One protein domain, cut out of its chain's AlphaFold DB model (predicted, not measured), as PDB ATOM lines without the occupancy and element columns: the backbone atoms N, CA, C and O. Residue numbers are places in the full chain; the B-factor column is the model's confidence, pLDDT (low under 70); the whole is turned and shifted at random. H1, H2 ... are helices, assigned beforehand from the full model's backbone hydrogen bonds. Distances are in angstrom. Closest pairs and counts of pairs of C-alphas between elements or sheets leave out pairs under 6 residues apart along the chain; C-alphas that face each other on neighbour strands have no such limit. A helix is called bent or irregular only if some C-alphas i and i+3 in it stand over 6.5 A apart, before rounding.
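This is residues 126 to 181 of the 271 residues of the protein "Palmitoyltransferase" of Plasmodium ovale curtisi (UniProt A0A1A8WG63). One long helix, H1, bent into two arms, and a second helix, H2, turning off from its far end at a sharp corner, make an open zigzag with no packed core. Both ends of the zigzag, most of H1 at one and most of H2 at the other, stand free. The printed part has 56 residues, with two named helices in the order H1, H2 and no named strand, and its class is all helix. It is extended, with a radius of gyration of the C-alphas of 18.5 A and spans of 57 by 25 by 12 A.

H1, residues 128 to 160, was assigned as one helix by its hydrogen bonds, but it is bent: C-alphas 140 and 143 are 7.1 A apart. Its arms, H1a of residues 128 to 140 and H1b of residues 143 to 160, stand at a steep tilt of 65 degrees. H2, residues 165 to 181, only just touches H1b, with 3 pairs of C-alphas within 8 A, and only at the corner by their link. H1b touches H2 with residues 155 to 158 alone, and H2 touches H1b with residues 165 to 168 alone; the closest C-alphas of the two, those of Leu 158 and Thr 165, are 6.8 A apart. The lines of H1b and H2 are about perpendicular, at 89 degrees. H1a and H2 are apart. In H1a, H1b and H2 every O i to N i+4 pair is within hydrogen-bond range.

H1a begins at C-alpha 128, (552.683, 627.199, 483.217), and is 18.3 A long from first to last C-alpha. H1b measures 25.9 A and ends at C-alpha 160, (523.632, 601.278, 498.774). H2 measures 24.4 A and ends at C-alpha 181, (532.686, 573.205, 493.413).

The two C-alphas farthest apart, those of Asp 127 and Thr 181, are 59.6 A apart. The printed part has no cut, and the link from H1 to H2 is tight, with 4 residues. Mean pLDDT of the printed part is 83.8; residue 126 and residues 129 to 130 are under 70.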
ATOM      1  N   ASN A 126     547.365 628.775 487.422       63.91
ATOM      2  CA  ASN A 126     547.563 629.757 486.334       63.91
ATOM      3  C   ASN A 126     549.015 629.864 485.825       63.91
ATOM      4  O   ASN A 126     549.236 630.376 484.730       63.91
ATOM      5  N   ASP A 127     550.003 629.343 486.561       72.19
ATOM      6  CA  ASP A 127     551.407 629.368 486.134       72.19
ATOM      7  C   ASP A 127     551.787 628.111 485.343       72.19
ATOM      8  O   ASP A 127     551.672 626.987 485.835       72.19
ATOM      9  N   ALA A 128     552.308 628.289 484.126       70.81
ATOM     10  CA  ALA A 128     552.683 627.199 483.217       70.81
ATOM     11  C   ALA A 128     553.745 626.236 483.801       70.81
ATOM     12  O   ALA A 128     553.734 625.038 483.507       70.81
ATOM     13  N   LEU A 129     554.636 626.734 484.667       69.62
ATOM     14  CA  LEU A 129     555.652 625.922 485.352       69.62
ATOM     15  C   LEU A 129     555.041 625.070 486.478       69.62
ATOM     16  O   LEU A 129     555.391 623.904 486.649       69.62
ATOM     17  N   LEU A 130     554.077 625.635 487.213       68.75
ATOM     18  CA  LEU A 130     553.312 624.896 488.211       68.75
ATOM     19  C   LEU A 130     552.431 623.860 487.502       68.75
ATOM     20  O   LEU A 130     552.363 622.720 487.945       68.75
ATOM     21  N   TYR A 131     551.765 624.223 486.392       72.31
ATOM     22  CA  TYR A 131     550.902 623.338 485.591       72.31
ATOM     23  C   TYR A 131     551.667 622.119 485.089       72.31
ATOM     24  O   TYR A 131     551.242 620.993 485.317       72.31
ATOM     25  N   THR A 132     552.845 622.321 484.504       71.19
ATOM     26  CA  THR A 132     553.695 621.218 484.034       71.19
ATOM     27  C   THR A 132     554.226 620.348 485.179       71.19
ATOM     28  O   THR A 132     554.183 619.121 485.069       71.19
ATOM     29  N   ALA A 133     554.638 620.938 486.309       76.06
ATOM     30  CA  ALA A 133     555.055 620.186 487.496       76.06
ATOM     31  C   ALA A 133     553.902 619.374 488.121       76.06
ATOM     32  O   ALA A 133     554.088 618.204 488.460       76.06
ATOM     33  N   LEU A 134     552.695 619.944 488.220       70.31
ATOM     34  CA  LEU A 134     551.511 619.234 488.708       70.31
ATOM     35  C   LEU A 134     551.015 618.181 487.719       70.31
ATOM     36  O   LEU A 134     550.581 617.129 488.165       70.31
ATOM     37  N   CYS A 135     551.122 618.395 486.407       73.81
ATOM     38  CA  CYS A 135     550.814 617.369 485.411       73.81
ATOM     39  C   CYS A 135     551.759 616.166 485.527       73.81
ATOM     40  O   CYS A 135     551.293 615.030 485.504       73.81
ATOM     41  N   ALA A 136     553.065 616.382 485.716       75.88
ATOM     42  CA  ALA A 136     554.017 615.293 485.948       75.88
ATOM     43  C   ALA A 136     553.712 614.540 487.258       75.88
ATOM     44  O   ALA A 136     553.704 613.308 487.293       75.88
ATOM     45  N   LEU A 137     553.382 615.281 488.319       72.56
ATOM     46  CA  LEU A 137     552.980 614.714 489.605       72.56
ATOM     47  C   LEU A 137     551.636 613.972 489.504       72.56
ATOM     48  O   LEU A 137     551.469 612.938 490.141       72.56
ATOM     49  N   PHE A 138     550.711 614.431 488.661       72.69
ATOM     50  CA  PHE A 138     549.424 613.793 488.379       72.69
ATOM     51  C   PHE A 138     549.562 612.529 487.536       72.69
ATOM     52  O   PHE A 138     548.853 611.566 487.781       72.69
ATOM     53  N   VAL A 139     550.497 612.480 486.586       76.69
ATOM     54  CA  VAL A 139     550.812 611.247 485.845       76.69
ATOM     55  C   VAL A 139     551.426 610.203 486.784       76.69
ATOM     56  O   VAL A 139     551.027 609.042 486.750       76.69
ATOM     57  N   LEU A 140     552.320 610.619 487.689       75.50
ATOM     58  CA  LEU A 140     552.903 609.743 488.716       75.50
ATOM     59  C   LEU A 140     551.875 609.275 489.761       75.50
ATOM     60  O   LEU A 140     551.911 608.125 490.191       75.50
ATOM     61  N   ASN A 141     550.932 610.139 490.146       78.00
ATOM     62  CA  ASN A 141     549.874 609.823 491.112       78.00
ATOM     63  C   ASN A 141     548.579 609.319 490.459       78.00
ATOM     64  O   ASN A 141     547.641 608.958 491.165       78.00
ATOM     65  N   GLY A 142     548.510 609.248 489.130       82.81
ATOM     66  CA  GLY A 142     547.296 608.897 488.394       82.81
ATOM     67  C   GLY A 142     546.825 607.485 488.723       82.81
ATOM     68  O   GLY A 142     545.634 607.258 488.912       82.81
ATOM     69  N   ALA A 143     547.764 606.553 488.911       82.69
ATOM     70  CA  ALA A 143     547.456 605.210 489.393       82.69
ATOM     71  C   ALA A 143     546.809 605.237 490.792       82.69
ATOM     72  O   ALA A 143     545.808 604.564 491.022       82.69
ATOM     73  N   VAL A 144     547.329 606.061 491.709       84.88
ATOM     74  CA  VAL A 144     546.752 606.243 493.051       84.88
ATOM     75  C   VAL A 144     545.359 606.866 492.953       84.88
ATOM     76  O   VAL A 144     544.435 606.406 493.617       84.88
ATOM     77  N   PHE A 145     545.172 607.851 492.078       82.06
ATOM     78  CA  PHE A 145     543.885 608.507 491.860       82.06
ATOM     79  C   PHE A 145     542.817 607.543 491.319       82.06
ATOM     80  O   PHE A 145     541.698 607.514 491.829       82.06
ATOM     81  N   VAL A 146     543.175 606.688 490.354       88.38
ATOM     82  CA  VAL A 146     542.289 605.631 489.837       88.38
ATOM     83  C   VAL A 146     541.906 604.648 490.943       88.38
ATOM     84  O   VAL A 146     540.729 604.322 491.089       88.38
ATOM     85  N   LEU A 147     542.868 604.216 491.766       88.19
ATOM     86  CA  LEU A 147     542.591 603.333 492.904       88.19
ATOM     87  C   LEU A 147     541.654 603.989 493.927       88.19
ATOM     88  O   LEU A 147     540.755 603.325 494.441       88.19
ATOM     89  N   VAL A 148     541.820 605.287 494.194       87.62
ATOM     90  CA  VAL A 148     540.959 606.046 495.115       87.62
ATOM     91  C   VAL A 148     539.542 606.192 494.566       87.62
ATOM     92  O   VAL A 148     538.590 605.957 495.309       87.62
ATOM     93  N   ILE A 149     539.373 606.513 493.279       90.50
ATOM     94  CA  ILE A 149     538.047 606.563 492.640       90.50
ATOM     95  C   ILE A 149     537.368 605.195 492.715       90.50
ATOM     96  O   ILE A 149     536.194 605.110 493.078       90.50
ATOM     97  N   GLN A 150     538.105 604.124 492.417       94.12
ATOM     98  CA  GLN A 150     537.570 602.767 492.464       94.12
ATOM     99  C   GLN A 150     537.138 602.381 493.886       94.12
ATOM    100  O   GLN A 150     536.064 601.808 494.073       94.12
ATOM    101  N   LEU A 151     537.942 602.734 494.892       92.50
ATOM    102  CA  LEU A 151     537.622 602.517 496.299       92.50
ATOM    103  C   LEU A 151     536.379 603.314 496.714       92.50
ATOM    104  O   LEU A 151     535.473 602.773 497.343       92.50
ATOM    105  N   PHE A 152     536.296 604.583 496.320       92.75
ATOM    106  CA  PHE A 152     535.153 605.435 496.632       92.75
ATOM    107  C   PHE A 152     533.857 604.911 495.997       92.75
ATOM    108  O   PHE A 152     532.839 604.786 496.678       92.75
ATOM    109  N   GLY A 153     533.910 604.517 494.721       94.25
ATOM    110  CA  GLY A 153     532.792 603.879 494.025       94.25
ATOM    111  C   GLY A 153     532.354 602.572 494.691       94.25
ATOM    112  O   GLY A 153     531.156 602.351 494.880       94.25
ATOM    113  N   LEU A 154     533.310 601.745 495.129       94.19
ATOM    114  CA  LEU A 154     533.026 600.534 495.899       94.19
ATOM    115  C   LEU A 154     532.276 600.871 497.195       94.19
ATOM    116  O   LEU A 154     531.238 600.276 497.462       94.19
ATOM    117  N   HIS A 155     532.726 601.852 497.979       89.00
ATOM    118  CA  HIS A 155     532.044 602.213 499.224       89.00
ATOM    119  C   HIS A 155     530.639 602.793 498.998       89.00
ATOM    120  O   HIS A 155     529.729 602.455 499.754       89.00
ATOM    121  N   ILE A 156     530.410 603.583 497.940       93.69
ATOM    122  CA  ILE A 156     529.054 604.032 497.565       93.69
ATOM    123  C   ILE A 156     528.147 602.834 497.259       93.69
ATOM    124  O   ILE A 156     526.994 602.783 497.705       93.69
ATOM    125  N   PHE A 157     528.661 601.850 496.522       93.25
ATOM    126  CA  PHE A 157     527.931 600.623 496.221       93.25
ATOM    127  C   PHE A 157     527.606 599.829 497.495       93.25
ATOM    128  O   PHE A 157     526.463 599.413 497.689       93.25
ATOM    129  N   LEU A 158     528.578 599.673 498.397       91.88
ATOM    130  CA  LEU A 158     528.407 598.959 499.664       91.88
ATOM    131  C   LEU A 158     527.380 599.636 500.581       91.88
ATOM    132  O   LEU A 158     526.511 598.961 501.134       91.88
ATOM    133  N   ILE A 159     527.404 600.972 500.663       91.50
ATOM    134  CA  ILE A 159     526.405 601.761 501.400       91.50
ATOM    135  C   ILE A 159     525.009 601.528 500.814       91.50
ATOM    136  O   ILE A 159     524.058 601.277 501.555       91.50
ATOM    137  N   SER A 160     524.895 601.530 499.483       94.12
ATOM    138  CA  SER A 160     523.632 601.278 498.774       94.12
ATOM    139  C   SER A 160     523.093 599.862 499.021       94.12
ATOM    140  O   SER A 160     521.884 599.639 499.001       94.12
ATOM    141  N   LYS A 161     523.982 598.899 499.282       85.81
ATOM    142  CA  LYS A 161     523.654 597.500 499.585       85.81
ATOM    143  C   LYS A 161     523.576 597.183 501.084       85.81
ATOM    144  O   LYS A 161     523.312 596.034 501.427       85.81
ATOM    145  N   LYS A 162     523.754 598.185 501.959       90.12
ATOM    146  CA  LYS A 162     523.756 598.060 503.430       90.12
ATOM    147  C   LYS A 162     524.648 596.917 503.938       90.12
ATOM    148  O   LYS A 162     524.284 596.221 504.879       90.12
ATOM    149  N   MET A 163     525.802 596.733 503.305       84.62
ATOM    150  CA  MET A 163     526.780 595.698 503.647       84.62
ATOM    151  C   MET A 163     528.151 596.325 503.865       84.62
ATOM    152  O   MET A 163     528.466 597.371 503.299       84.62
ATOM    153  N   THR A 164     528.976 595.691 504.690       89.44
ATOM    154  CA  THR A 164     530.362 596.120 504.916       89.44
ATOM    155  C   THR A 164     531.303 595.559 503.845       89.44
ATOM    156  O   THR A 164     531.010 594.548 503.205       89.44
ATOM    157  N   THR A 165     532.472 596.179 503.661       88.06
ATOM    158  CA  THR A 165     533.511 595.686 502.735       88.06
ATOM    159  C   THR A 165     533.928 594.253 503.069       88.06
ATOM    160  O   THR A 165     534.119 593.432 502.173       88.06
ATOM    161  N   TYR A 166     534.021 593.930 504.363       82.94
ATOM    162  CA  TYR A 166     534.316 592.580 504.837       82.94
ATOM    163  C   TYR A 166     533.243 591.580 504.396       82.94
ATOM    164  O   TYR A 166     533.574 590.556 503.803       82.94
ATOM    165  N   GLU A 167     531.965 591.887 504.637       81.94
ATOM    166  CA  GLU A 167     530.846 591.030 504.221       81.94
ATOM    167  C   GLU A 167     530.812 590.843 502.704       81.94
ATOM    168  O   GLU A 167     530.595 589.732 502.232       81.94
ATOM    169  N   TYR A 168     531.098 591.894 501.931       88.38
ATOM    170  CA  TYR A 168     531.211 591.796 500.477       88.38
ATOM    171  C   TYR A 168     532.325 590.834 500.039       88.38
ATOM    172  O   TYR A 168     532.090 589.971 499.195       88.38
ATOM    173  N   ILE A 169     533.525 590.943 500.621       88.56
ATOM    174  CA  ILE A 169     534.657 590.064 500.288       88.56
ATOM    175  C   ILE A 169     534.357 588.618 500.688       88.56
ATOM    176  O   ILE A 169     534.603 587.711 499.894       88.56
ATOM    177  N   VAL A 170     533.809 588.401 501.885       87.94
ATOM    178  CA  VAL A 170     533.451 587.065 502.378       87.94
ATOM    179  C   VAL A 170     532.379 586.435 501.492       87.94
ATOM    180  O   VAL A 170     532.577 585.324 501.005       87.94
ATOM    181  N   ASN A 171     531.305 587.160 501.178       85.44
ATOM    182  CA  ASN A 171     530.256 586.663 500.286       85.44
ATOM    183  C   ASN A 171     530.793 586.355 498.888       85.44
ATOM    184  O   ASN A 171     530.436 585.335 498.303       85.44
ATOM    185  N   ARG A 172     531.694 587.194 498.362       86.38
ATOM    186  CA  ARG A 172     532.337 586.943 497.068       86.38
ATOM    187  C   ARG A 172     533.207 585.686 497.114       86.38
ATOM    188  O   ARG A 172     533.126 584.871 496.201       86.38
ATOM    189  N   SER A 173     533.974 585.487 498.186       85.19
ATOM    190  CA  SER A 173     534.795 584.281 498.354       85.19
ATOM    191  C   SER A 173     533.955 583.004 498.428       85.19
ATOM    192  O   SER A 173     534.291 582.028 497.764       85.19
ATOM    193  N   HIS A 174     532.816 583.045 499.127       84.00
ATOM    194  CA  HIS A 174     531.870 581.932 499.154       84.00
ATOM    195  C   HIS A 174     531.272 581.661 497.769       84.00
ATOM    196  O   HIS A 174     531.259 580.513 497.340       84.00
ATOM    197  N   SER A 175     530.871 582.699 497.024       81.75
ATOM    198  CA  SER A 175     530.337 582.514 495.666       81.75
ATOM    199  C   SER A 175     531.357 581.914 494.691       81.75
ATOM    200  O   SER A 175     531.011 581.049 493.890       81.75
ATOM    201  N   GLU A 176     532.634 582.308 494.787       87.38
ATOM    202  CA  GLU A 176     533.703 581.733 493.962       87.38
ATOM    203  C   GLU A 176     533.975 580.262 494.318       87.38
ATOM    204  O   GLU A 176     534.348 579.466 493.454       87.38
ATOM    205  N   GLU A 177     533.827 579.887 495.589       85.94
ATOM    206  CA  GLU A 177     533.988 578.507 496.048       85.94
ATOM    207  C   GLU A 177     532.812 577.622 495.608       85.94
ATOM    208  O   GLU A 177     533.022 576.509 495.115       85.94
ATOM    209  N   GLU A 178     531.582 578.133 495.680       87.00
ATOM    210  CA  GLU A 178     530.385 577.474 495.142       87.00
ATOM    211  C   GLU A 178     530.480 577.267 493.623       87.00
ATOM    212  O   GLU A 178     530.197 576.177 493.124       87.00
ATOM    213  N   GLU A 179     530.963 578.261 492.873       90.81
ATOM    214  CA  GLU A 179     531.159 578.126 491.427       90.81
ATOM    215  C   GLU A 179     532.211 577.053 491.099       90.81
ATOM    216  O   GLU A 179     531.968 576.152 490.289       90.81
ATOM    217  N   LYS A 180     533.368 577.080 491.773       90.69
ATOM    218  CA  LYS A 180     534.439 576.086 491.572       90.69
ATOM    219  C   LYS A 180     533.984 574.671 491.924       90.69
ATOM    220  O   LYS A 180     534.319 573.721 491.210       90.69
ATOM    221  N   THR A 181     533.234 574.509 493.011       91.50
ATOM    222  CA  THR A 181     532.686 573.205 493.413       91.50
ATOM    223  C   THR A 181     531.604 572.725 492.446       91.50
ATOM    224  O   THR A 181     531.610 571.547 492.076       91.50
TER     225      THR A 181